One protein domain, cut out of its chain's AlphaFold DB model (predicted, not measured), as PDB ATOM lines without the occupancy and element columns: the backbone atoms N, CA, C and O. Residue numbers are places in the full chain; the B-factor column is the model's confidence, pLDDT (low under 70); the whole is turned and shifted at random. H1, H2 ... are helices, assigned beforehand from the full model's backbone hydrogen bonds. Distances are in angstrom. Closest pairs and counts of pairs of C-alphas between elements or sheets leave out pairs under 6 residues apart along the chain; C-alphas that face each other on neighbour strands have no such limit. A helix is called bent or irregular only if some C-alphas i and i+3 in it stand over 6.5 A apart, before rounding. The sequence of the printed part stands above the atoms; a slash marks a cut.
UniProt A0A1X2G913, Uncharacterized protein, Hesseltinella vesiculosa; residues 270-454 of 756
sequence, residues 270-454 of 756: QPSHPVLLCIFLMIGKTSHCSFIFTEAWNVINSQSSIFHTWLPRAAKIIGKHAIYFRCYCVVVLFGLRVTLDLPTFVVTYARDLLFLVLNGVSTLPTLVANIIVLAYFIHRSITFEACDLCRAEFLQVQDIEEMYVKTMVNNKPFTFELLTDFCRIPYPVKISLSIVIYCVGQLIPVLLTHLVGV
ATOM      1  N   GLN A 270       4.046 135.310 136.924       60.38
ATOM      2  CA  GLN A 270       3.536 134.541 135.790       60.38
ATOM      3  C   GLN A 270       2.503 133.493 136.238       60.38
ATOM      4  O   GLN A 270       2.684 132.861 137.278       60.38
ATOM      5  N   PRO A 271       1.466 133.225 135.424       59.16
ATOM      6  CA  PRO A 271       0.406 132.267 135.746       59.16
ATOM      7  C   PRO A 271       0.890 130.808 135.717       59.16
ATOM      8  O   PRO A 271       0.320 129.953 136.389       59.16
ATOM      9  N   SER A 272       1.972 130.498 134.989       62.16
ATOM     10  CA  SER A 272       2.512 129.137 134.855       62.16
ATOM     11  C   SER A 272       3.370 128.712 136.056       62.16
ATOM     12  O   SER A 272       4.475 128.186 135.900       62.16
ATOM     13  N   HIS A 273       2.856 128.931 137.265       68.88
ATOM     14  CA  HIS A 273       3.480 128.517 138.517       68.88
ATOM     15  C   HIS A 273       3.742 127.005 138.651       68.88
ATOM     16  O   HIS A 273       4.826 126.671 139.126       68.88
ATOM     17  N   PRO A 274       2.846 126.076 138.247       83.50
ATOM     18  CA  PRO A 274       3.027 124.660 138.581       83.50
ATOM     19  C   PRO A 274       4.193 124.015 137.832       83.50
ATOM     20  O   PRO A 274       4.901 123.183 138.387       83.50
ATOM     21  N   VAL A 275       4.450 124.425 136.591       84.31
ATOM     22  CA  VAL A 275       5.534 123.852 135.781       84.31
ATOM     23  C   VAL A 275       6.878 124.292 136.313       84.31
ATOM     24  O   VAL A 275       7.775 123.472 136.460       84.31
ATOM     25  N   LEU A 276       7.031 125.584 136.606       82.25
ATOM     26  CA  LEU A 276       8.285 126.087 137.136       82.25
ATOM     27  C   LEU A 276       8.537 125.506 138.529       82.25
ATOM     28  O   LEU A 276       9.663 125.116 138.812       82.25
ATOM     29  N   LEU A 277       7.488 125.329 139.339       83.56
ATOM     30  CA  LEU A 277       7.561 124.586 140.592       83.56
ATOM     31  C   LEU A 277       8.063 123.155 140.371       83.56
ATOM     32  O   LEU A 277       8.994 122.726 141.039       83.56
ATOM     33  N   CYS A 278       7.494 122.439 139.399       85.56
ATOM     34  CA  CYS A 278       7.942 121.099 139.040       85.56
ATOM     35  C   CYS A 278       9.390 121.113 138.542       85.56
ATOM     36  O   CYS A 278      10.157 120.252 138.941       85.56
ATOM     37  N   ILE A 279       9.813 122.117 137.766       83.00
ATOM     38  CA  ILE A 279      11.217 122.308 137.375       83.00
ATOM     39  C   ILE A 279      12.096 122.502 138.610       83.00
ATOM     40  O   ILE A 279      13.143 121.873 138.690       83.00
ATOM     41  N   PHE A 280      11.678 123.293 139.599       79.62
ATOM     42  CA  PHE A 280      12.406 123.439 140.862       79.62
ATOM     43  C   PHE A 280      12.404 122.182 141.717       79.62
ATOM     44  O   PHE A 280      13.384 121.952 142.406       79.62
ATOM     45  N   LEU A 281      11.364 121.353 141.669       79.12
ATOM     46  CA  LEU A 281      11.344 120.051 142.339       79.12
ATOM     47  C   LEU A 281      12.255 119.047 141.622       79.12
ATOM     48  O   LEU A 281      12.997 118.307 142.268       79.12
ATOM     49  N   MET A 282      12.263 119.063 140.285       75.56
ATOM     50  CA  MET A 282      13.183 118.276 139.469       75.56
ATOM     51  C   MET A 282      14.621 118.682 139.774       75.56
ATOM     52  O   MET A 282      15.402 117.814 140.150       75.56
ATOM     53  N   ILE A 283      14.932 119.983 139.688       71.44
ATOM     54  CA  ILE A 283      16.228 120.577 140.034       71.44
ATOM     55  C   ILE A 283      16.542 120.304 141.505       71.44
ATOM     56  O   ILE A 283      17.612 119.814 141.789       71.44
ATOM     57  N   GLY A 284      15.638 120.492 142.456       65.19
ATOM     58  CA  GLY A 284      15.889 120.179 143.868       65.19
ATOM     59  C   GLY A 284      16.330 118.725 144.083       65.19
ATOM     60  O   GLY A 284      17.183 118.451 144.927       65.19
ATOM     61  N   LYS A 285      15.828 117.789 143.264       62.06
ATOM     62  CA  LYS A 285      16.287 116.396 143.274       62.06
ATOM     63  C   LYS A 285      17.551 116.147 142.424       62.06
ATOM     64  O   LYS A 285      18.355 115.316 142.828       62.06
ATOM     65  N   THR A 286      17.742 116.784 141.259       52.09
ATOM     66  CA  THR A 286      18.923 116.584 140.374       52.09
ATOM     67  C   THR A 286      20.100 117.507 140.692       52.09
ATOM     68  O   THR A 286      21.240 117.062 140.768       52.09
ATOM     69  N   SER A 287      19.840 118.788 140.905       47.41
ATOM     70  CA  SER A 287      20.753 119.766 141.486       47.41
ATOM     71  C   SER A 287      20.872 119.520 142.982       47.41
ATOM     72  O   SER A 287      20.188 120.111 143.816       47.41
ATOM     73  N   HIS A 288      21.853 118.692 143.293       47.59
ATOM     74  CA  HIS A 288      22.620 118.775 144.516       47.59
ATOM     75  C   HIS A 288      21.917 118.351 145.812       47.59
ATOM     76  O   HIS A 288      22.578 117.676 146.562       47.59
ATOM     77  N   CYS A 289      20.640 118.574 146.127       42.38
ATOM     78  CA  CYS A 289      20.159 118.174 147.465       42.38
ATOM     79  C   CYS A 289      19.969 116.662 147.620       42.38
ATOM     80  O   CYS A 289      20.557 116.097 148.523       42.38
ATOM     81  N   SER A 290      19.228 115.968 146.749       48.19
ATOM     82  CA  SER A 290      19.095 114.500 146.865       48.19
ATOM     83  C   SER A 290      20.344 113.768 146.377       48.19
ATOM     84  O   SER A 290      20.712 112.767 146.976       48.19
ATOM     85  N   PHE A 291      21.015 114.273 145.334       46.97
ATOM     86  CA  PHE A 291      22.286 113.706 144.886       46.97
ATOM     87  C   PHE A 291      23.395 113.969 145.903       46.97
ATOM     88  O   PHE A 291      24.038 113.019 146.273       46.97
ATOM     89  N   ILE A 292      23.592 115.172 146.465       47.22
ATOM     90  CA  ILE A 292      24.543 115.364 147.582       47.22
ATOM     91  C   ILE A 292      24.032 114.682 148.843       47.22
ATOM     92  O   ILE A 292      24.861 114.256 149.608       47.22
ATOM     93  N   PHE A 293      22.742 114.520 149.130       45.09
ATOM     94  CA  PHE A 293      22.373 113.792 150.350       45.09
ATOM     95  C   PHE A 293      22.692 112.305 150.202       45.09
ATOM     96  O   PHE A 293      23.378 111.759 151.049       45.09
ATOM     97  N   THR A 294      22.297 111.670 149.097       46.12
ATOM     98  CA  THR A 294      22.628 110.267 148.810       46.12
ATOM     99  C   THR A 294      24.125 110.075 148.545       46.12
ATOM    100  O   THR A 294      24.698 109.126 149.055       46.12
ATOM    101  N   GLU A 295      24.794 110.989 147.841       45.81
ATOM    102  CA  GLU A 295      26.234 110.933 147.559       45.81
ATOM    103  C   GLU A 295      27.096 111.419 148.713       45.81
ATOM    104  O   GLU A 295      28.140 110.846 148.926       45.81
ATOM    105  N   ALA A 296      26.720 112.423 149.502       45.19
ATOM    106  CA  ALA A 296      27.429 112.758 150.740       45.19
ATOM    107  C   ALA A 296      27.213 111.658 151.765       45.19
ATOM    108  O   ALA A 296      28.155 111.327 152.464       45.19
ATOM    109  N   TRP A 297      26.035 111.034 151.820       44.88
ATOM    110  CA  TRP A 297      25.838 109.819 152.605       44.88
ATOM    111  C   TRP A 297      26.719 108.676 152.093       44.88
ATOM    112  O   TRP A 297      27.404 108.034 152.884       44.88
ATOM    113  N   ASN A 298      26.800 108.475 150.775       45.12
ATOM    114  CA  ASN A 298      27.690 107.493 150.159       45.12
ATOM    115  C   ASN A 298      29.173 107.890 150.231       45.12
ATOM    116  O   ASN A 298      30.003 107.006 150.194       45.12
ATOM    117  N   VAL A 299      29.553 109.159 150.368       43.84
ATOM    118  CA  VAL A 299      30.943 109.645 150.523       43.84
ATOM    119  C   VAL A 299      31.358 109.624 151.993       43.84
ATOM    120  O   VAL A 299      32.515 109.381 152.312       43.84
ATOM    121  N   ILE A 300      30.412 109.837 152.910       45.09
ATOM    122  CA  ILE A 300      30.599 109.603 154.345       45.09
ATOM    123  C   ILE A 300      30.759 108.097 154.598       45.09
ATOM    124  O   ILE A 300      31.602 107.714 155.407       45.09
ATOM    125  N   ASN A 301      30.010 107.249 153.879       43.94
ATOM    126  CA  ASN A 301      30.054 105.793 154.042       43.94
ATOM    127  C   ASN A 301      31.056 105.062 153.130       43.94
ATOM    128  O   ASN A 301      31.503 103.977 153.491       43.94
ATOM    129  N   SER A 302      31.441 105.610 151.975       38.69
ATOM    130  CA  SER A 302      32.413 104.997 151.059       38.69
ATOM    131  C   SER A 302      33.722 105.783 151.061       38.69
ATOM    132  O   SER A 302      33.767 106.974 150.771       38.69
ATOM    133  N   GLN A 303      34.828 105.097 151.350       41.41
ATOM    134  CA  GLN A 303      36.186 105.657 151.342       41.41
ATOM    135  C   GLN A 303      36.728 105.956 149.924       41.41
ATOM    136  O   GLN A 303      37.939 106.037 149.725       41.41
ATOM    137  N   SER A 304      35.876 106.079 148.900       41.19
ATOM    138  CA  SER A 304      36.341 106.112 147.512       41.19
ATOM    139  C   SER A 304      36.758 107.524 147.060       41.19
ATOM    140  O   SER A 304      35.950 108.429 146.867       41.19
ATOM    141  N   SER A 305      38.066 107.710 146.854       45.91
ATOM    142  CA  SER A 305      38.716 108.968 146.440       45.91
ATOM    143  C   SER A 305      38.419 109.404 144.994       45.91
ATOM    144  O   SER A 305      38.759 110.520 144.594       45.91
ATOM    145  N   ILE A 306      37.750 108.554 144.208       41.72
ATOM    146  CA  ILE A 306      37.480 108.747 142.773       41.72
ATOM    147  C   ILE A 306      36.501 109.902 142.488       41.72
ATOM    148  O   ILE A 306      36.554 110.513 141.420       41.72
ATOM    149  N   PHE A 307      35.648 110.276 143.442       44.91
ATOM    150  CA  PHE A 307      34.587 111.260 143.199       44.91
ATOM    151  C   PHE A 307      35.028 112.731 143.288       44.91
ATOM    152  O   PHE A 307      34.341 113.611 142.761       44.91
ATOM    153  N   HIS A 308      36.202 113.026 143.860       48.59
ATOM    154  CA  HIS A 308      36.692 114.404 144.027       48.59
ATOM    155  C   HIS A 308      37.013 115.127 142.708       48.59
ATOM    156  O   HIS A 308      36.990 116.359 142.656       48.59
ATOM    157  N   THR A 309      37.295 114.396 141.629       51.69
ATOM    158  CA  THR A 309      37.720 114.972 140.341       51.69
ATOM    159  C   THR A 309      36.599 115.054 139.306       51.69
ATOM    160  O   THR A 309      36.650 115.914 138.419       51.69
ATOM    161  N   TRP A 310      35.578 114.203 139.410       51.41
ATOM    162  CA  TRP A 310      34.546 114.067 138.378       51.41
ATOM    163  C   TRP A 310      33.397 115.074 138.541       51.41
ATOM    164  O   TRP A 310      32.972 115.704 137.568       51.41
ATOM    165  N   LEU A 311      32.956 115.312 139.781       43.28
ATOM    166  CA  LEU A 311      31.812 116.176 140.104       43.28
ATOM    167  C   LEU A 311      31.950 117.629 139.587       43.28
ATOM    168  O   LEU A 311      31.010 118.131 138.963       43.28
ATOM    169  N   PRO A 312      33.105 118.313 139.748       49.62
ATOM    170  CA  PRO A 312      33.262 119.686 139.263       49.62
ATOM    171  C   PRO A 312      33.273 119.772 137.730       49.62
ATOM    172  O   PRO A 312      32.873 120.790 137.162       49.62
ATOM    173  N   ARG A 313      33.726 118.712 137.043       52.22
ATOM    174  CA  ARG A 313      33.795 118.654 135.574       52.22
ATOM    175  C   ARG A 313      32.418 118.407 134.961       52.22
ATOM    176  O   ARG A 313      32.044 119.120 134.032       52.22
ATOM    177  N   ALA A 314      31.637 117.483 135.523       47.97
ATOM    178  CA  ALA A 314      30.273 117.207 135.074       47.97
ATOM    179  C   ALA A 314      29.356 118.436 135.226       47.97
ATOM    180  O   ALA A 314      28.660 118.806 134.279       47.97
ATOM    181  N   ALA A 315      29.435 119.147 136.358       45.97
ATOM    182  CA  ALA A 315      28.665 120.372 136.588       45.97
ATOM    183  C   ALA A 315      28.970 121.473 135.548       45.97
ATOM    184  O   ALA A 315      28.064 122.153 135.060       45.97
ATOM    185  N   LYS A 316      30.242 121.610 135.143       52.06
ATOM    186  CA  LYS A 316      30.682 122.604 134.146       52.06
ATOM    187  C   LYS A 316      30.190 122.281 132.728       52.06
ATOM    188  O   LYS A 316      29.886 123.197 131.964       52.06
ATOM    189  N   ILE A 317      30.099 120.994 132.379       51.59
ATOM    190  CA  ILE A 317      29.636 120.520 131.063       51.59
ATOM    191  C   ILE A 317      28.111 120.645 130.945       51.59
ATOM    192  O   ILE A 317      27.616 121.174 129.944       51.59
ATOM    193  N   ILE A 318      27.378 120.246 131.991       48.81
ATOM    194  CA  ILE A 318      25.910 120.328 132.050       48.81
ATOM    195  C   ILE A 318      25.447 121.791 132.000       48.81
ATOM    196  O   ILE A 318      24.531 122.115 131.246       48.81
ATOM    197  N   GLY A 319      26.128 122.700 132.712       47.72
ATOM    198  CA  GLY A 319      25.784 124.127 132.720       47.72
ATOM    199  C   GLY A 319      25.875 124.811 131.348       47.72
ATOM    200  O   GLY A 319      25.070 125.692 131.055       47.72
ATOM    201  N   LYS A 320      26.810 124.391 130.481       49.19
ATOM    202  CA  LYS A 320      26.971 124.974 129.136       49.19
ATOM    203  C   LYS A 320      25.979 124.426 128.102       49.19
ATOM    204  O   LYS A 320      25.578 125.171 127.214       49.19
ATOM    205  N   HIS A 321      25.562 123.164 128.217       48.75
ATOM    206  CA  HIS A 321      24.747 122.498 127.185       48.75
ATOM    207  C   HIS A 321      23.244 122.451 127.506       48.75
ATOM    208  O   HIS A 321      22.428 122.385 126.588       48.75
ATOM    209  N   ALA A 322      22.845 122.570 128.779       50.94
ATOM    210  CA  ALA A 322      21.437 122.498 129.192       50.94
ATOM    211  C   ALA A 322      20.554 123.646 128.656       50.94
ATOM    212  O   ALA A 322      19.327 123.533 128.637       50.94
ATOM    213  N   ILE A 323      21.148 124.752 128.197       51.03
ATOM    214  CA  ILE A 323      20.397 125.920 127.706       51.03
ATOM    215  C   ILE A 323      19.811 125.672 126.306       51.03
ATOM    216  O   ILE A 323      18.714 126.164 126.026       51.03
ATOM    217  N   TYR A 324      20.489 124.880 125.466       50.78
ATOM    218  CA  TYR A 324      20.138 124.693 124.052       50.78
ATOM    219  C   TYR A 324      19.155 123.539 123.790       50.78
ATOM    220  O   TYR A 324      18.459 123.557 122.783       50.78
ATOM    221  N   PHE A 325      19.015 122.585 124.716       59.66
ATOM    222  CA  PHE A 325      18.219 121.363 124.522       59.66
ATOM    223  C   PHE A 325      17.190 121.137 125.644       59.66
ATOM    224  O   PHE A 325      17.111 120.057 126.213       59.66
ATOM    225  N   ARG A 326      16.372 122.137 126.003       66.94
ATOM    226  CA  ARG A 326      15.516 122.053 127.213       66.94
ATOM    227  C   ARG A 326      14.537 120.870 127.223       66.94
ATOM    228  O   ARG A 326      14.455 120.183 128.234       66.94
ATOM    229  N   CYS A 327      13.828 120.603 126.123       67.81
ATOM    230  CA  CYS A 327      12.891 119.470 126.057       67.81
ATOM    231  C   CYS A 327      13.638 118.125 126.032       67.81
ATOM    232  O   CYS A 327      13.330 117.218 126.801       67.81
ATOM    233  N   TYR A 328      14.694 118.035 125.220       71.81
ATOM    234  CA  TYR A 328      15.524 116.838 125.111       71.81
ATOM    235  C   TYR A 328      16.220 116.488 126.432       71.81
ATOM    236  O   TYR A 328      16.177 115.342 126.856       71.81
ATOM    237  N   CYS A 329      16.785 117.466 127.145       75.75
ATOM    238  CA  CYS A 329      17.372 117.251 128.465       75.75
ATOM    239  C   CYS A 329      16.344 116.704 129.459       75.75
ATOM    240  O   CYS A 329      16.688 115.822 130.234       75.75
ATOM    241  N   VAL A 330      15.091 117.175 129.431       76.75
ATOM    242  CA  VAL A 330      14.032 116.635 130.302       76.75
ATOM    243  C   VAL A 330      13.706 115.188 129.930       76.75
ATOM    244  O   VAL A 330      13.655 114.347 130.822       76.75
ATOM    245  N   VAL A 331      13.559 114.873 128.638       78.88
ATOM    246  CA  VAL A 331      13.307 113.498 128.164       78.88
ATOM    247  C   VAL A 331      14.465 112.567 128.514       78.88
ATOM    248  O   VAL A 331      14.230 111.474 129.016       78.88
ATOM    249  N   VAL A 332      15.711 112.998 128.310       80.44
ATOM    250  CA  VAL A 332      16.904 112.209 128.640       80.44
ATOM    251  C   VAL A 332      17.038 112.021 130.143       80.44
ATOM    252  O   VAL A 332      17.280 110.906 130.575       80.44
ATOM    253  N   LEU A 333      16.852 113.064 130.956       77.31
ATOM    254  CA  LEU A 333      16.909 112.940 132.417       77.31
ATOM    255  C   LEU A 333      15.791 112.042 132.954       77.31
ATOM    256  O   LEU A 333      16.023 111.261 133.876       77.31
ATOM    257  N   PHE A 334      14.592 112.131 132.375       80.81
ATOM    258  CA  PHE A 334      13.481 111.244 132.703       80.81
ATOM    259  C   PHE A 334      13.795 109.800 132.311       80.81
ATOM    260  O   PHE A 334      13.704 108.912 133.155       80.81
ATOM    261  N   GLY A 335      14.226 109.580 131.068       80.94
ATOM    262  CA  GLY A 335      14.612 108.271 130.557       80.94
ATOM    263  C   GLY A 335      15.724 107.650 131.391       80.94
ATOM    264  O   GLY A 335      15.570 106.527 131.843       80.94
ATOM    265  N   LEU A 336      16.786 108.405 131.682       80.00
ATOM    266  CA  LEU A 336      17.919 107.966 132.494       80.00
ATOM    267  C   LEU A 336      17.499 107.601 133.922       80.00
ATOM    268  O   LEU A 336      17.985 106.618 134.464       80.00
ATOM    269  N   ARG A 337      16.557 108.335 134.525       76.94
ATOM    270  CA  ARG A 337      16.000 107.947 135.829       76.94
ATOM    271  C   ARG A 337      15.157 106.689 135.764       76.94
ATOM    272  O   ARG A 337      15.314 105.816 136.604       76.94
ATOM    273  N   VAL A 338      14.265 106.576 134.788       81.31
ATOM    274  CA  VAL A 338      13.419 105.384 134.662       81.31
ATOM    275  C   VAL A 338      14.274 104.150 134.366       81.31
ATOM    276  O   VAL A 338      14.019 103.092 134.927       81.31
ATOM    277  N   THR A 339      15.311 104.274 133.535       79.50
ATOM    278  CA  THR A 339      16.165 103.141 133.156       79.50
ATOM    279  C   THR A 339      17.223 102.789 134.196       79.50
ATOM    280  O   THR A 339      17.568 101.618 134.284       79.50
ATOM    281  N   LEU A 340      17.736 103.742 134.983       79.06
ATOM    282  CA  LEU A 340      18.733 103.451 136.022       79.06
ATOM    283  C   LEU A 340      18.101 103.195 137.389       79.06
ATOM    284  O   LEU A 340      18.460 102.222 138.051       79.06
ATOM    285  N   ASP A 341      17.150 104.023 137.823       74.88
ATOM    286  CA  ASP A 341      16.621 103.940 139.185       74.88
ATOM    287  C   ASP A 341      15.661 102.753 139.325       74.88
ATOM    288  O   ASP A 341      15.760 101.997 140.290       74.88
ATOM    289  N   LEU A 342      14.758 102.538 138.356       76.19
ATOM    290  CA  LEU A 342      13.725 101.498 138.450       76.19
ATOM    291  C   LEU A 342      14.325 100.083 138.577       76.19
ATOM    292  O   LEU A 342      13.923  99.364 139.496       76.19
ATOM    293  N   PRO A 343      15.313  99.666 137.753       74.75
ATOM    294  CA  PRO A 343      15.920  98.347 137.910       74.75
ATOM    295  C   PRO A 343      16.752  98.248 139.184       74.75
ATOM    296  O   PRO A 343      16.733  97.210 139.840       74.75
ATOM    297  N   THR A 344      17.434  99.329 139.576       72.81
ATOM    298  CA  THR A 344      18.207  99.344 140.822       72.81
ATOM    299  C   THR A 344      17.288  99.124 142.019       72.81
ATOM    300  O   THR A 344      17.616  98.297 142.864       72.81
ATOM    301  N   PHE A 345      16.105  99.751 142.060       71.25
ATOM    302  CA  PHE A 345      15.115  99.533 143.121       71.25
ATOM    303  C   PHE A 345      14.592  98.097 143.161       71.25
ATOM    304  O   PHE A 345      14.526  97.508 144.239       71.25
ATOM    305  N   VAL A 346      14.258  97.526 142.001       76.69
ATOM    306  CA  VAL A 346      13.754  96.148 141.912       76.69
ATOM    307  C   VAL A 346      14.820  95.145 142.352       76.69
ATOM    308  O   VAL A 346      14.508  94.207 143.078       76.69
ATOM    309  N   VAL A 347      16.082  95.347 141.968       76.62
ATOM    310  CA  VAL A 347      17.165  94.397 142.261       76.62
ATOM    311  C   VAL A 347      17.666  94.513 143.702       76.62
ATOM    312  O   VAL A 347      17.889  93.491 144.347       76.62
ATOM    313  N   THR A 348      17.838  95.728 144.233       71.44
ATOM    314  CA  THR A 348      18.402  95.908 145.588       71.44
ATOM    315  C   THR A 348      17.406  95.645 146.712       71.44
ATOM    316  O   THR A 348      17.820  95.185 147.775       71.44
ATOM    317  N   TYR A 349      16.105  95.871 146.493       67.06
ATOM    318  CA  TYR A 349      15.098  95.796 147.561       67.06
ATOM    319  C   TYR A 349      14.050  94.699 147.380       67.06
ATOM    320  O   TYR A 349      13.051  94.689 148.094       67.06
ATOM    321  N   ALA A 350      14.293  93.718 146.506       71.81
ATOM    322  CA  ALA A 350      13.385  92.586 146.291       71.81
ATOM    323  C   ALA A 350      13.024  91.798 147.570       71.81
ATOM    324  O   ALA A 350      12.036  91.069 147.575       71.81
ATOM    325  N   ARG A 351      13.819  91.907 148.645       74.12
ATOM    326  CA  ARG A 351      13.616  91.150 149.892       74.12
ATOM    327  C   ARG A 351      12.689  91.813 150.913       74.12
ATOM    328  O   ARG A 351      12.205  91.094 151.780       74.12
ATOM    329  N   ASP A 352      12.433  93.120 150.831       81.88
ATOM    330  CA  ASP A 352      11.588  93.821 151.807       81.88
ATOM    331  C   ASP A 352      10.559  94.723 151.111       81.88
ATOM    332  O   ASP A 352      10.865  95.809 150.608       81.88
ATOM    333  N   LEU A 353       9.310  94.246 151.091       84.31
ATOM    334  CA  LEU A 353       8.178  94.923 150.464       84.31
ATOM    335  C   LEU A 353       7.942  96.313 151.068       84.31
ATOM    336  O   LEU A 353       7.602  97.242 150.336       84.31
ATOM    337  N   LEU A 354       8.142  96.485 152.379       79.38
ATOM    338  CA  LEU A 354       7.889  97.763 153.043       79.38
ATOM    339  C   LEU A 354       8.901  98.820 152.592       79.38
ATOM    340  O   LEU A 354       8.525  99.956 152.299       79.38
ATOM    341  N   PHE A 355      10.173  98.437 152.481       76.81
ATOM    342  CA  PHE A 355      11.229  99.331 152.014       76.81
ATOM    343  C   PHE A 355      11.038  99.715 150.542       76.81
ATOM    344  O   PHE A 355      11.205 100.881 150.172       76.81
ATOM    345  N   LEU A 356      10.610  98.759 149.707       82.75
ATOM    346  CA  LEU A 356      10.263  99.014 148.310       82.75
ATOM    347  C   LEU A 356       9.087  99.997 148.189       82.75
ATOM    348  O   LEU A 356       9.166 100.944 147.408       82.75
ATOM    349  N   VAL A 357       8.026  99.819 148.987       85.38
ATOM    350  CA  VAL A 357       6.865 100.724 148.997       85.38
ATOM    351  C   VAL A 357       7.266 102.123 149.466       85.38
ATOM    352  O   VAL A 357       6.916 103.100 148.809       85.38
ATOM    353  N   LEU A 358       8.044 102.248 150.545       79.38
ATOM    354  CA  LEU A 358       8.479 103.551 151.068       79.38
ATOM    355  C   LEU A 358       9.390 104.302 150.085       79.38
ATOM    356  O   LEU A 358       9.229 105.511 149.899       79.38
ATOM    357  N   ASN A 359      10.281 103.596 149.385       78.44
ATOM    358  CA  ASN A 359      11.085 104.185 148.313       78.44
ATOM    359  C   ASN A 359      10.274 104.515 147.055       78.44
ATOM    360  O   ASN A 359      10.509 105.537 146.405       78.44
ATOM    361  N   GLY A 360       9.283 103.692 146.714       83.25
ATOM    362  CA  GLY A 360       8.326 103.997 145.652       83.25
ATOM    363  C   GLY A 360       7.560 105.288 145.951       83.25
ATOM    364  O   GLY A 360       7.503 106.195 145.123       83.25
ATOM    365  N   VAL A 361       7.058 105.431 147.179       84.31
ATOM    366  CA  VAL A 361       6.358 106.639 147.639       84.31
ATOM    367  C   VAL A 361       7.287 107.858 147.648       84.31
ATOM    368  O   VAL A 361       6.872 108.933 147.221       84.31
ATOM    369  N   SER A 362       8.554 107.717 148.054       78.88
ATOM    370  CA  SER A 362       9.510 108.838 148.074       78.88
ATOM    371  C   SER A 362       9.957 109.289 146.673       78.88
ATOM    372  O   SER A 362      10.341 110.448 146.471       78.88
ATOM    373  N   THR A 363       9.895 108.399 145.677       82.25
ATOM    374  CA  THR A 363      10.233 108.702 144.277       82.25
ATOM    375  C   THR A 363       9.048 109.242 143.473       82.25
ATOM    376  O   THR A 363       9.265 110.051 142.557       82.25
ATOM    377  N   LEU A 364       7.813 108.902 143.855       85.81
ATOM    378  CA  LEU A 364       6.581 109.267 143.153       85.81
ATOM    379  C   LEU A 364       6.427 110.777 142.871       85.81
ATOM    380  O   LEU A 364       6.204 111.113 141.704       85.81
ATOM    381  N   PRO A 365       6.620 111.718 143.825       85.38
ATOM    382  CA  PRO A 365       6.438 113.148 143.552       85.38
ATOM    383  C   PRO A 365       7.345 113.659 142.430       85.38
ATOM    384  O   PRO A 365       6.991 114.576 141.694       85.38
ATOM    385  N   THR A 366       8.515 113.041 142.262       83.00
ATOM    386  CA  THR A 366       9.472 113.455 141.229       83.00
ATOM    387  C   THR A 366       9.184 112.865 139.869       83.00
ATOM    388  O   THR A 366       9.419 113.536 138.871       83.00
ATOM    389  N   LEU A 367       8.633 111.652 139.821       85.56
ATOM    390  CA  LEU A 367       8.109 111.095 138.580       85.56
ATOM    391  C   LEU A 367       6.923 111.931 138.096       85.56
ATOM    392  O   LEU A 367       6.906 112.337 136.939       85.56
ATOM    393  N   VAL A 368       6.005 112.286 139.000       89.25
ATOM    394  CA  VAL A 368       4.872 113.170 138.695       89.25
ATOM    395  C   VAL A 368       5.360 114.540 138.211       89.25
ATOM    396  O   VAL A 368       4.916 115.004 137.163       89.25
ATOM    397  N   ALA A 369       6.327 115.162 138.897       87.06
ATOM    398  CA  ALA A 369       6.905 116.436 138.464       87.06
ATOM    399  C   ALA A 369       7.562 116.345 137.073       87.06
ATOM    400  O   ALA A 369       7.346 117.227 136.242       87.06
ATOM    401  N   ASN A 370       8.311 115.271 136.793       86.12
ATOM    402  CA  ASN A 370       8.906 115.034 135.475       86.12
ATOM    403  C   ASN A 370       7.832 114.910 134.383       86.12
ATOM    404  O   ASN A 370       7.963 115.530 133.330       86.12
ATOM    405  N   ILE A 371       6.765 114.144 134.640       88.94
ATOM    406  CA  ILE A 371       5.658 113.943 133.694       88.94
ATOM    407  C   ILE A 371       4.938 115.266 133.422       88.94
ATOM    408  O   ILE A 371       4.699 115.593 132.262       88.94
ATOM    409  N   ILE A 372       4.648 116.061 134.457       90.44
ATOM    410  CA  ILE A 372       4.001 117.375 134.309       90.44
ATOM    411  C   ILE A 372       4.859 118.310 133.455       90.44
ATOM    412  O   ILE A 372       4.345 118.993 132.570       90.44
ATOM    413  N   VAL A 373       6.173 118.343 133.692       87.44
ATOM    414  CA  VAL A 373       7.079 119.220 132.939       87.44
ATOM    415  C   VAL A 373       7.219 118.757 131.495       87.44
ATOM    416  O   VAL A 373       7.181 119.588 130.588       87.44
ATOM    417  N   LEU A 374       7.325 117.448 131.270       86.31
ATOM    418  CA  LEU A 374       7.359 116.872 129.933       86.31
ATOM    419  C   LEU A 374       6.066 117.176 129.166       86.31
ATOM    420  O   LEU A 374       6.127 117.717 128.064       86.31
ATOM    421  N   ALA A 375       4.905 116.910 129.770       89.50
ATOM    422  CA  ALA A 375       3.599 117.202 129.186       89.50
ATOM    423  C   ALA A 375       3.445 118.694 128.870       89.50
ATOM    424  O   ALA A 375       2.972 119.050 127.792       89.50
ATOM    425  N   TYR A 376       3.914 119.575 129.759       87.56
ATOM    426  CA  TYR A 376       3.904 121.010 129.508       87.56
ATOM    427  C   TYR A 376       4.794 121.410 128.333       87.56
ATOM    428  O   TYR A 376       4.368 122.211 127.505       87.56
ATOM    429  N   PHE A 377       6.020 120.885 128.237       83.69
ATOM    430  CA  PHE A 377       6.901 121.202 127.114       83.69
ATOM    431  C   PHE A 377       6.364 120.658 125.793       83.69
ATOM    432  O   PHE A 377       6.434 121.374 124.799       83.69
ATOM    433  N   ILE A 378       5.773 119.458 125.786       83.88
ATOM    434  CA  ILE A 378       5.104 118.892 124.607       83.88
ATOM    435  C   ILE A 378       3.927 119.786 124.206       83.88
ATOM    436  O   ILE A 378       3.904 120.303 123.091       83.88
ATOM    437  N   HIS A 379       3.011 120.069 125.134       85.62
ATOM    438  CA  HIS A 379       1.867 120.945 124.887       85.62
ATOM    439  C   HIS A 379       2.311 122.322 124.378       85.62
ATOM    440  O   HIS A 379       1.777 122.836 123.397       85.62
ATOM    441  N   ARG A 380       3.334 122.919 125.000       79.44
ATOM    442  CA  ARG A 380       3.884 124.222 124.604       79.44
ATOM    443  C   ARG A 380       4.569 124.175 123.240       79.44
ATOM    444  O   ARG A 380       4.435 125.131 122.489       79.44
ATOM    445  N   SER A 381       5.265 123.089 122.910       79.00
ATOM    446  CA  SER A 381       5.893 122.916 121.594       79.00
ATOM    447  C   SER A 381       4.870 122.799 120.463       79.00
ATOM    448  O   SER A 381       5.149 123.246 119.359       79.00
ATOM    449  N   ILE A 382       3.682 122.258 120.755       81.62
ATOM    450  CA  ILE A 382       2.586 122.122 119.788       81.62
ATOM    451  C   ILE A 382       1.800 123.435 119.653       81.62
ATOM    452  O   ILE A 382       1.344 123.772 118.567       81.62
ATOM    453  N   THR A 383       1.630 124.183 120.748       76.31
ATOM    454  CA  THR A 383       0.727 125.351 120.790       76.31
ATOM    455  C   THR A 383       1.388 126.696 120.498       76.31
ATOM    456  O   THR A 383       0.698 127.617 120.067       76.31
ATOM    457  N   PHE A 384       2.695 126.860 120.738       70.25
ATOM    458  CA  PHE A 384       3.358 128.159 120.582       70.25
ATOM    459  C   PHE A 384       4.129 128.285 119.268       70.25
ATOM    460  O   PHE A 384       5.223 127.744 119.120       70.25
ATOM    461  N   GLU A 385       3.628 129.143 118.382       66.81
ATOM    462  CA  GLU A 385       4.430 129.771 117.330       66.81
ATOM    463  C   GLU A 385       5.122 131.033 117.880       66.81
ATOM    464  O   GLU A 385       4.554 131.793 118.674       66.81
ATOM    465  N   ALA A 386       6.378 131.266 117.490       61.91
ATOM    466  CA  ALA A 386       7.161 132.408 117.953       61.91
ATOM    467  C   ALA A 386       6.643 133.720 117.334       61.91
ATOM    468  O   ALA A 386       7.072 134.123 116.257       61.91
ATOM    469  N   CYS A 387       5.723 134.400 118.022       68.19
ATOM    470  CA  CYS A 387       5.254 135.736 117.655       68.19
ATOM    471  C   CYS A 387       5.640 136.772 118.722       68.19
ATOM    472  O   CYS A 387       5.449 136.552 119.922       68.19
ATOM    473  N   ASP A 388       6.125 137.938 118.288       66.12
ATOM    474  CA  ASP A 388       6.452 139.065 119.170       66.12
ATOM    475  C   ASP A 388       5.227 139.608 119.920       66.12
ATOM    476  O   ASP A 388       5.353 140.113 121.038       66.12
ATOM    477  N   LEU A 389       4.028 139.460 119.345       66.75
ATOM    478  CA  LEU A 389       2.783 139.838 120.009       66.75
ATOM    479  C   LEU A 389       2.496 138.920 121.204       66.75
ATOM    480  O   LEU A 389       2.246 139.431 122.289       66.75
ATOM    481  N   CYS A 390       2.654 137.599 121.048       66.50
ATOM    482  CA  CYS A 390       2.542 136.629 122.146       66.50
ATOM    483  C   CYS A 390       3.584 136.891 123.247       66.50
ATOM    484  O   CYS A 390       3.331 136.663 124.428       66.50
ATOM    485  N   ARG A 391       4.772 137.388 122.875       65.94
ATOM    486  CA  ARG A 391       5.818 137.778 123.832       65.94
ATOM    487  C   ARG A 391       5.433 139.022 124.636       65.94
ATOM    488  O   ARG A 391       5.763 139.097 125.817       65.94
ATOM    489  N   ALA A 392       4.757 139.982 124.007       65.94
ATOM    490  CA  ALA A 392       4.229 141.170 124.671       65.94
ATOM    491  C   ALA A 392       2.977 140.863 125.510       65.94
ATOM    492  O   ALA A 392       2.820 141.425 126.584       65.94
ATOM    493  N   GLU A 393       2.127 139.944 125.058       65.44
ATOM    494  CA  GLU A 393       0.963 139.432 125.797       65.44
ATOM    495  C   GLU A 393       1.403 138.674 127.061       65.44
ATOM    496  O   GLU A 393       0.789 138.776 128.114       65.44
ATOM    497  N   PHE A 394       2.574 138.033 127.023       61.44
ATOM    498  CA  PHE A 394       3.225 137.474 128.213       61.44
ATOM    499  C   PHE A 394       3.676 138.515 129.255       61.44
ATOM    500  O   PHE A 394       4.024 138.138 130.376       61.44
ATOM    501  N   LEU A 395       3.736 139.798 128.881       64.19
ATOM    502  CA  LEU A 395       3.993 140.931 129.778       64.19
ATOM    503  C   LEU A 395       2.704 141.661 130.169       64.19
ATOM    504  O   LEU A 395       2.781 142.625 130.929       64.19
ATOM    505  N   GLN A 396       1.558 141.240 129.632       67.75
ATOM    506  CA  GLN A 396       0.274 141.841 129.942       67.75
ATOM    507  C   GLN A 396      -0.075 141.535 131.397       67.75
ATOM    508  O   GLN A 396       0.141 140.418 131.886       67.75
ATOM    509  N   VAL A 397      -0.528 142.566 132.102       70.00
ATOM    510  CA  VAL A 397      -0.962 142.432 133.486       70.00
ATOM    511  C   VAL A 397      -2.258 141.631 133.458       70.00
ATOM    512  O   VAL A 397      -2.983 141.618 132.464       70.00
ATOM    513  N   GLN A 398      -2.503 140.850 134.499       78.12
ATOM    514  CA  GLN A 398      -3.671 139.991 134.532       78.12
ATOM    515  C   GLN A 398      -4.828 140.732 135.193       78.12
ATOM    516  O   GLN A 398      -4.636 141.619 136.027       78.12
ATOM    517  N   ASP A 399      -6.047 140.297 134.888       84.56
ATOM    518  CA  ASP A 399      -7.275 140.881 135.443       84.56
ATOM    519  C   ASP A 399      -7.275 140.914 136.983       84.56
ATOM    520  O   ASP A 399      -7.975 141.710 137.606       84.56
ATOM    521  N   ILE A 400      -6.463 140.065 137.623       86.19
ATOM    522  CA  ILE A 400      -6.320 140.003 139.080       86.19
ATOM    523  C   ILE A 400      -5.701 141.284 139.638       86.19
ATOM    524  O   ILE A 400      -6.186 141.798 140.646       86.19
ATOM    525  N   GLU A 401      -4.644 141.811 139.017       88.31
ATOM    526  CA  GLU A 401      -4.030 143.046 139.499       88.31
ATOM    527  C   GLU A 401      -4.967 144.250 139.279       88.31
ATOM    528  O   GLU A 401      -5.077 145.106 140.160       88.31
ATOM    529  N   GLU A 402      -5.717 144.283 138.171       89.50
ATOM    530  CA  GLU A 402      -6.738 145.315 137.939       89.50
ATOM    531  C   GLU A 402      -7.879 145.217 138.964       89.50
ATOM    532  O   GLU A 402      -8.268 146.222 139.565       89.50
ATOM    533  N   MET A 403      -8.383 144.009 139.238       89.06
ATOM    534  CA  MET A 403      -9.396 143.788 140.273       89.06
ATOM    535  C   MET A 403      -8.900 144.173 141.668       89.06
ATOM    536  O   MET A 403      -9.678 144.713 142.459       89.06
ATOM    537  N   TYR A 404      -7.619 143.950 141.968       89.88
ATOM    538  CA  TYR A 404      -7.008 144.386 143.221       89.88
ATOM    539  C   TYR A 404      -7.069 145.916 143.364       89.88
ATOM    540  O   TYR A 404      -7.567 146.423 144.373       89.88
ATOM    541  N   VAL A 405      -6.655 146.662 142.332       91.44
ATOM    542  CA  VAL A 405      -6.734 148.136 142.323       91.44
ATOM    543  C   VAL A 405      -8.188 148.608 142.377       91.44
ATOM    544  O   VAL A 405      -8.524 149.490 143.165       91.44
ATOM    545  N   LYS A 406      -9.087 147.986 141.610       90.69
ATOM    546  CA  LYS A 406     -10.522 148.305 141.608       90.69
ATOM    547  C   LYS A 406     -11.157 148.101 142.982       90.69
ATOM    548  O   LYS A 406     -11.991 148.898 143.401       90.69
ATOM    549  N   THR A 407     -10.774 147.047 143.694       89.81
ATOM    550  CA  THR A 407     -11.252 146.780 145.057       89.81
ATOM    551  C   THR A 407     -10.767 147.853 146.024       89.81
ATOM    552  O   THR A 407     -11.571 148.366 146.803       89.81
ATOM    553  N   MET A 408      -9.491 148.242 145.916       88.94
ATOM    554  CA  MET A 408      -8.893 149.309 146.722       88.94
ATOM    555  C   MET A 408      -9.591 150.655 146.493       88.94
ATOM    556  O   MET A 408      -9.979 151.311 147.451       88.94
ATOM    557  N   VAL A 409      -9.826 151.032 145.232       89.81
ATOM    558  CA  VAL A 409     -10.515 152.284 144.867       89.81
ATOM    559  C   VAL A 409     -11.969 152.299 145.345       89.81
ATOM    560  O   VAL A 409     -12.487 153.344 145.726       89.81
ATOM    561  N   ASN A 410     -12.633 151.143 145.368       92.06
ATOM    562  CA  ASN A 410     -14.017 151.034 145.826       92.06
ATOM    563  C   ASN A 410     -14.168 151.031 147.358       92.06
ATOM    564  O   ASN A 410     -15.289 150.857 147.836       92.06
ATOM    565  N   ASN A 411     -13.080 151.191 148.127       82.75
ATOM    566  CA  ASN A 411     -13.076 151.186 149.596       82.75
ATOM    567  C   ASN A 411     -13.801 149.982 150.221       82.75
ATOM    568  O   ASN A 411     -14.334 150.069 151.330       82.75
ATOM    569  N   LYS A 412     -13.842 148.839 149.526       79.06
ATOM    570  CA  LYS A 412     -14.410 147.626 150.114       79.06
ATOM    571  C   LYS A 412     -13.451 147.128 151.199       79.06
ATOM    572  O   LYS A 412     -12.250 147.055 150.932       79.06
ATOM    573  N   PRO A 413     -13.935 146.784 152.406       82.62
ATOM    574  CA  PRO A 413     -13.073 146.195 153.415       82.62
ATOM    575  C   PRO A 413     -12.481 144.899 152.858       82.62
ATOM    576  O   PRO A 413     -13.202 144.050 152.332       82.62
ATOM    577  N   PHE A 414     -11.162 144.754 152.965       79.94
ATOM    578  CA  PHE A 414     -10.492 143.511 152.614       79.94
ATOM    579  C   PHE A 414     -10.874 142.443 153.642       79.94
ATOM    580  O   PHE A 414     -10.330 142.402 154.745       79.94
ATOM    581  N   THR A 415     -11.836 141.588 153.296       86.25
ATOM    582  CA  THR A 415     -12.071 140.343 154.030       86.25
ATOM    583  C   THR A 415     -10.959 139.347 153.697       86.25
ATOM    584  O   THR A 415     -10.313 139.439 152.651       86.25
ATOM    585  N   PHE A 416     -10.699 138.396 154.597       83.88
ATOM    586  CA  PHE A 416      -9.643 137.397 154.403       83.88
ATOM    587  C   PHE A 416      -9.847 136.571 153.121       83.88
ATOM    588  O   PHE A 416      -8.885 136.327 152.402       83.88
ATOM    589  N   GLU A 417     -11.099 136.236 152.797       83.06
ATOM    590  CA  GLU A 417     -11.485 135.544 151.555       83.06
ATOM    591  C   GLU A 417     -11.159 136.373 150.305       83.06
ATOM    592  O   GLU A 417     -10.572 135.874 149.350       83.06
ATOM    593  N   LEU A 418     -11.433 137.681 150.338       78.88
ATOM    594  CA  LEU A 418     -11.025 138.581 149.258       78.88
ATOM    595  C   LEU A 418      -9.501 138.593 149.093       78.88
ATOM    596  O   LEU A 418      -8.976 138.618 147.981       78.88
ATOM    597  N   LEU A 419      -8.770 138.579 150.208       78.19
ATOM    598  CA  LEU A 419      -7.316 138.581 150.168       78.19
ATOM    599  C   LEU A 419      -6.768 137.316 149.505       78.19
ATOM    600  O   LEU A 419      -5.787 137.412 148.774       78.19
ATOM    601  N   THR A 420      -7.380 136.151 149.728       80.44
ATOM    602  CA  THR A 420      -6.930 134.900 149.103       80.44
ATOM    603  C   THR A 420      -7.152 134.879 147.595       80.44
ATOM    604  O   THR A 420      -6.326 134.314 146.878       80.44
ATOM    605  N   ASP A 421      -8.191 135.559 147.108       82.31
ATOM    606  CA  ASP A 421      -8.520 135.589 145.682       82.31
ATOM    607  C   ASP A 421      -7.664 136.599 144.903       82.31
ATOM    608  O   ASP A 421      -7.262 136.342 143.765       82.31
ATOM    609  N   PHE A 422      -7.332 137.738 145.522       82.06
ATOM    610  CA  PHE A 422      -6.613 138.830 144.850       82.06
ATOM    611  C   PHE A 422      -5.122 138.910 145.190       82.06
ATOM    612  O   PHE A 422      -4.350 139.520 144.444       82.06
ATOM    613  N   CYS A 423      -4.673 138.306 146.295       82.12
ATOM    614  CA  CYS A 423      -3.271 138.345 146.695       82.12
ATOM    615  C   CYS A 423      -2.514 137.122 146.179       82.12
ATOM    616  O   CYS A 423      -2.631 136.002 146.678       82.12
ATOM    617  N   ARG A 424      -1.643 137.351 145.196       81.25
ATOM    618  CA  ARG A 424      -0.701 136.329 144.749       81.25
ATOM    619  C   ARG A 424       0.518 136.299 145.649       81.25
ATOM    620  O   ARG A 424       1.289 137.253 145.703       81.25
ATOM    621  N   ILE A 425       0.725 135.146 146.279       85.38
ATOM    622  CA  ILE A 425       1.963 134.854 147.000       85.38
ATOM    623  C   ILE A 425       3.143 134.952 146.012       85.38
ATOM    624  O   ILE A 425       3.061 134.355 144.928       85.38
ATOM    625  N   PRO A 426       4.229 135.663 146.369       83.25
ATOM    626  CA  PRO A 426       5.432 135.754 145.554       83.25
ATOM    627  C   PRO A 426       5.947 134.386 145.129       83.25
ATOM    628  O   PRO A 426       5.925 133.415 145.892       83.25
ATOM    629  N   TYR A 427       6.445 134.309 143.899       82.00
ATOM    630  CA  TYR A 427       6.889 133.041 143.345       82.00
ATOM    631  C   TYR A 427       8.026 132.371 144.144       82.00
ATOM    632  O   TYR A 427       7.901 131.175 144.428       82.00
ATOM    633  N   PRO A 428       9.066 133.099 144.603       80.00
ATOM    634  CA  PRO A 428      10.106 132.518 145.454       80.00
ATOM    635  C   PRO A 428       9.556 131.869 146.732       80.00
ATOM    636  O   PRO A 428      10.032 130.812 147.137       80.00
ATOM    637  N   VAL A 429       8.506 132.453 147.324       83.62
ATOM    638  CA  VAL A 429       7.854 131.936 148.539       83.62
ATOM    639  C   VAL A 429       7.069 130.652 148.250       83.62
ATOM    640  O   VAL A 429       7.105 129.709 149.036       83.62
ATOM    641  N   LYS A 430       6.386 130.567 147.100       85.75
ATOM    642  CA  LYS A 430       5.704 129.327 146.683       85.75
ATOM    643  C   LYS A 430       6.695 128.187 146.437       85.75
ATOM    644  O   LYS A 430       6.429 127.050 146.837       85.75
ATOM    645  N   ILE A 431       7.824 128.484 145.784       81.81
ATOM    646  CA  ILE A 431       8.889 127.499 145.556       81.81
ATOM    647  C   ILE A 431       9.450 127.016 146.885       81.81
ATOM    648  O   ILE A 431       9.516 125.808 147.092       81.81
ATOM    649  N   SER A 432       9.844 127.932 147.774       78.75
ATOM    650  CA  SER A 432      10.457 127.556 149.047       78.75
ATOM    651  C   SER A 432       9.514 126.684 149.872       78.75
ATOM    652  O   SER A 432       9.928 125.621 150.324       78.75
ATOM    653  N   LEU A 433       8.228 127.042 149.960       83.44
ATOM    654  CA  LEU A 433       7.221 126.231 150.644       83.44
ATOM    655  C   LEU A 433       7.075 124.833 150.025       83.44
ATOM    656  O   LEU A 433       7.006 123.840 150.743       83.44
ATOM    657  N   SER A 434       7.056 124.735 148.696       83.19
ATOM    658  CA  SER A 434       6.893 123.444 148.017       83.19
ATOM    659  C   SER A 434       8.128 122.560 148.148       83.19
ATOM    660  O   SER A 434       7.993 121.354 148.333       83.19
ATOM    661  N   ILE A 435       9.327 123.149 148.106       79.25
ATOM    662  CA  ILE A 435      10.579 122.445 148.403       79.25
ATOM    663  C   ILE A 435      10.565 121.955 149.853       79.25
ATOM    664  O   ILE A 435      10.949 120.818 150.097       79.25
ATOM    665  N   VAL A 436      10.078 122.754 150.808       76.62
ATOM    666  CA  VAL A 436       9.958 122.339 152.217       76.62
ATOM    667  C   VAL A 436       9.008 121.153 152.366       76.62
ATOM    668  O   VAL A 436       9.388 120.151 152.966       76.62
ATOM    669  N   ILE A 437       7.805 121.224 151.787       83.06
ATOM    670  CA  ILE A 437       6.834 120.117 151.816       83.06
ATOM    671  C   ILE A 437       7.447 118.860 151.197       83.06
ATOM    672  O   ILE A 437       7.318 117.769 151.749       83.06
ATOM    673  N   TYR A 438       8.158 119.017 150.082       81.69
ATOM    674  CA  TYR A 438       8.855 117.926 149.423       81.69
ATOM    675  C   TYR A 438       9.953 117.316 150.309       81.69
ATOM    676  O   TYR A 438       9.973 116.102 150.494       81.69
ATOM    677  N   CYS A 439      10.819 118.131 150.920       75.88
ATOM    678  CA  CYS A 439      11.865 117.667 151.833       75.88
ATOM    679  C   CYS A 439      11.278 116.931 153.044       75.88
ATOM    680  O   CYS A 439      11.750 115.850 153.380       75.88
ATOM    681  N   VAL A 440      10.220 117.465 153.662       77.12
ATOM    682  CA  VAL A 440       9.510 116.801 154.769       77.12
ATOM    683  C   VAL A 440       8.909 115.472 154.305       77.12
ATOM    684  O   VAL A 440       9.070 114.455 154.978       77.12
ATOM    685  N   GLY A 441       8.289 115.456 153.124       79.62
ATOM    686  CA  GLY A 441       7.729 114.253 152.511       79.62
ATOM    687  C   GLY A 441       8.769 113.179 152.185       79.62
ATOM    688  O   GLY A 441       8.434 112.001 152.226       79.62
ATOM    689  N   GLN A 442      10.025 113.546 151.907       76.88
ATOM    690  CA  GLN A 442      11.124 112.587 151.733       76.88
ATOM    691  C   GLN A 442      11.716 112.112 153.060       76.88
ATOM    692  O   GLN A 442      12.114 110.956 153.197       76.88
ATOM    693  N   LEU A 443      11.772 113.003 154.041       72.56
ATOM    694  CA  LEU A 443      12.407 112.760 155.325       72.56
ATOM    695  C   LEU A 443      11.571 111.840 156.225       72.56
ATOM    696  O   LEU A 443      12.133 111.007 156.931       72.56
ATOM    697  N   ILE A 444      10.240 111.938 156.157       77.44
ATOM    698  CA  ILE A 444       9.320 111.070 156.908       77.44
ATOM    699  C   ILE A 444       9.524 109.579 156.561       77.44
ATOM    700  O   ILE A 444       9.745 108.806 157.490       77.44
ATOM    701  N   PRO A 445       9.517 109.143 155.282       71.56
ATOM    702  CA  PRO A 445       9.832 107.767 154.906       71.56
ATOM    703  C   PRO A 445      11.209 107.309 155.377       71.56
ATOM    704  O   PRO A 445      11.318 106.211 155.906       71.56
ATOM    705  N   VAL A 446      12.247 108.147 155.248       68.75
ATOM    706  CA  VAL A 446      13.603 107.806 155.713       68.75
ATOM    707  C   VAL A 446      13.600 107.545 157.221       68.75
ATOM    708  O   VAL A 446      14.067 106.500 157.672       68.75
ATOM    709  N   LEU A 447      12.990 108.429 158.011       67.75
ATOM    710  CA  LEU A 447      12.853 108.220 159.451       67.75
ATOM    711  C   LEU A 447      12.014 106.985 159.788       67.75
ATOM    712  O   LEU A 447      12.403 106.205 160.652       67.75
ATOM    713  N   LEU A 448      10.898 106.764 159.089       70.44
ATOM    714  CA  LEU A 448      10.051 105.584 159.274       70.44
ATOM    715  C   LEU A 448      10.798 104.290 158.949       70.44
ATOM    716  O   LEU A 448      10.680 103.339 159.709       70.44
ATOM    717  N   THR A 449      11.611 104.247 157.889       66.19
ATOM    718  CA  THR A 449      12.434 103.062 157.590       66.19
ATOM    719  C   THR A 449      13.428 102.766 158.710       66.19
ATOM    720  O   THR A 449      13.601 101.606 159.075       66.19
ATOM    721  N   HIS A 450      14.015 103.796 159.325       64.69
ATOM    722  CA  HIS A 450      14.910 103.631 160.471       64.69
ATOM    723  C   HIS A 450      14.191 103.271 161.775       64.69
ATOM    724  O   HIS A 450      14.796 102.639 162.635       64.69
ATOM    725  N   LEU A 451      12.925 103.659 161.937       60.22
ATOM    726  CA  LEU A 451      12.126 103.331 163.119       60.22
ATOM    727  C   LEU A 451      11.475 101.942 163.022       60.22
ATOM    728  O   LEU A 451      11.406 101.236 164.021       60.22
ATOM    729  N   VAL A 452      11.004 101.548 161.834       61.88
ATOM    730  CA  VAL A 452      10.220 100.320 161.602       61.88
ATOM    731  C   VAL A 452      11.094  99.148 161.148       61.88
ATOM    732  O   VAL A 452      10.835  98.014 161.540       61.88
ATOM    733  N   GLY A 453      12.162  99.401 160.381       51.41
ATOM    734  CA  GLY A 453      13.081  98.359 159.894       51.41
ATOM    735  C   GLY A 453      13.898  97.675 160.996       51.41
ATOM    736  O   GLY A 453      14.602  96.701 160.742       51.41
ATOM    737  N   VAL A 454      13.793  98.152 162.237       44.69
ATOM    738  CA  VAL A 454      14.447  97.568 163.405       44.69
ATOM    739  C   VAL A 454      13.389  96.857 164.245       44.69
ATOM    740  O   VAL A 454      12.936  97.355 165.272       44.69
TER     741      VAL A 454
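Overview. This is residues 270 to 454 of the 756 residues of an uncharacterized protein of Hesseltinella vesiculosa (UniProt A0A1X2G913). The body is a loose group of helices round the long bent helix H5: H5a runs beside H9, H5b swings away from it, and H1 sits between H5b and H9 near the middle of the model. H4 packs on H5b with its residues 327 to 334, H2 runs on outward from the end of H1 and H3 lies apart from it, neither of them touching any helix, and at the far end H7 and H8 make a small separate head, with H6 alone on the way to it. The printed part has 185 residues, with nine named helices in the order H1 to H9 and no named strand, and its class is all helix. It is loose, with a radius of gyration of the C-alphas of 21.5 A, and elongated, spanning 66 by 41 by 29 A.

Arrangement. The hub is H5, residues 353 to 383, assigned as one helix by its hydrogen bonds but bent, with C-alphas 362 and 365 7.0 A apart; its arms H5a, residues 353 to 362, and H5b, residues 365 to 383, stand at a steep tilt of 42 degrees. H1, residues 273 to 286, touches H5b at a steep tilt of 51 degrees, opposite ways, the closest C-alphas being those of Cys 278 and Ala 369, 4.8 A apart. H9, residues 427 to 452, touches H1 with residues 427 to 438 alone, closest at the C-alphas of Leu 277 and Ile 431, 5.9 A. With residues 441 to 449 alone H9 touches H5a at a shallow tilt of 9 degrees, opposite ways, closest at the C-alphas of Ser 362 and Gln 442, 5.5 A. H4, residues 326 to 348, touches H5b with residues 327 to 334 alone, closest at the C-alphas of Cys 327 and Phe 377, 6.3 A. H2, residues 289 to 301, is close to H1 but not clearly touching, and H3, residues 307 to 321, and H6, residues 388 to 393, touch no helix. H7, residues 399 to 409, touches H8, residues 416 to 422, closest at the C-alphas of Tyr 404 and Phe 422, 5.8 A. Every O i to N i+4 pair is within hydrogen-bond range in H1, H2, H5a, H5b, H6, H7 and H8, against 7 of 11 in H3, 17 of 19 in H4 and 21 of 22 in H9.

Along the chain. H1 begins at C-alpha 273 (3.480, 128.517, 138.517) and H9 ends at C-alpha 452 (10.220, 100.320, 161.602). From first to last C-alpha H9 is 37.6 A long, H4 32.1 A and H5b 26.5 A. H3 is only just irregular, with C-alphas 309 and 312 6.6 A apart.

Size, cuts and confidence. The two C-alphas farthest apart, those of Gln 303 and Asn 410, are 67.9 A apart. The printed part has no cut, and no link is long. The mean pLDDT of the printed part is 71.2, and among the 69 residues under 70 are residues 284 to 327.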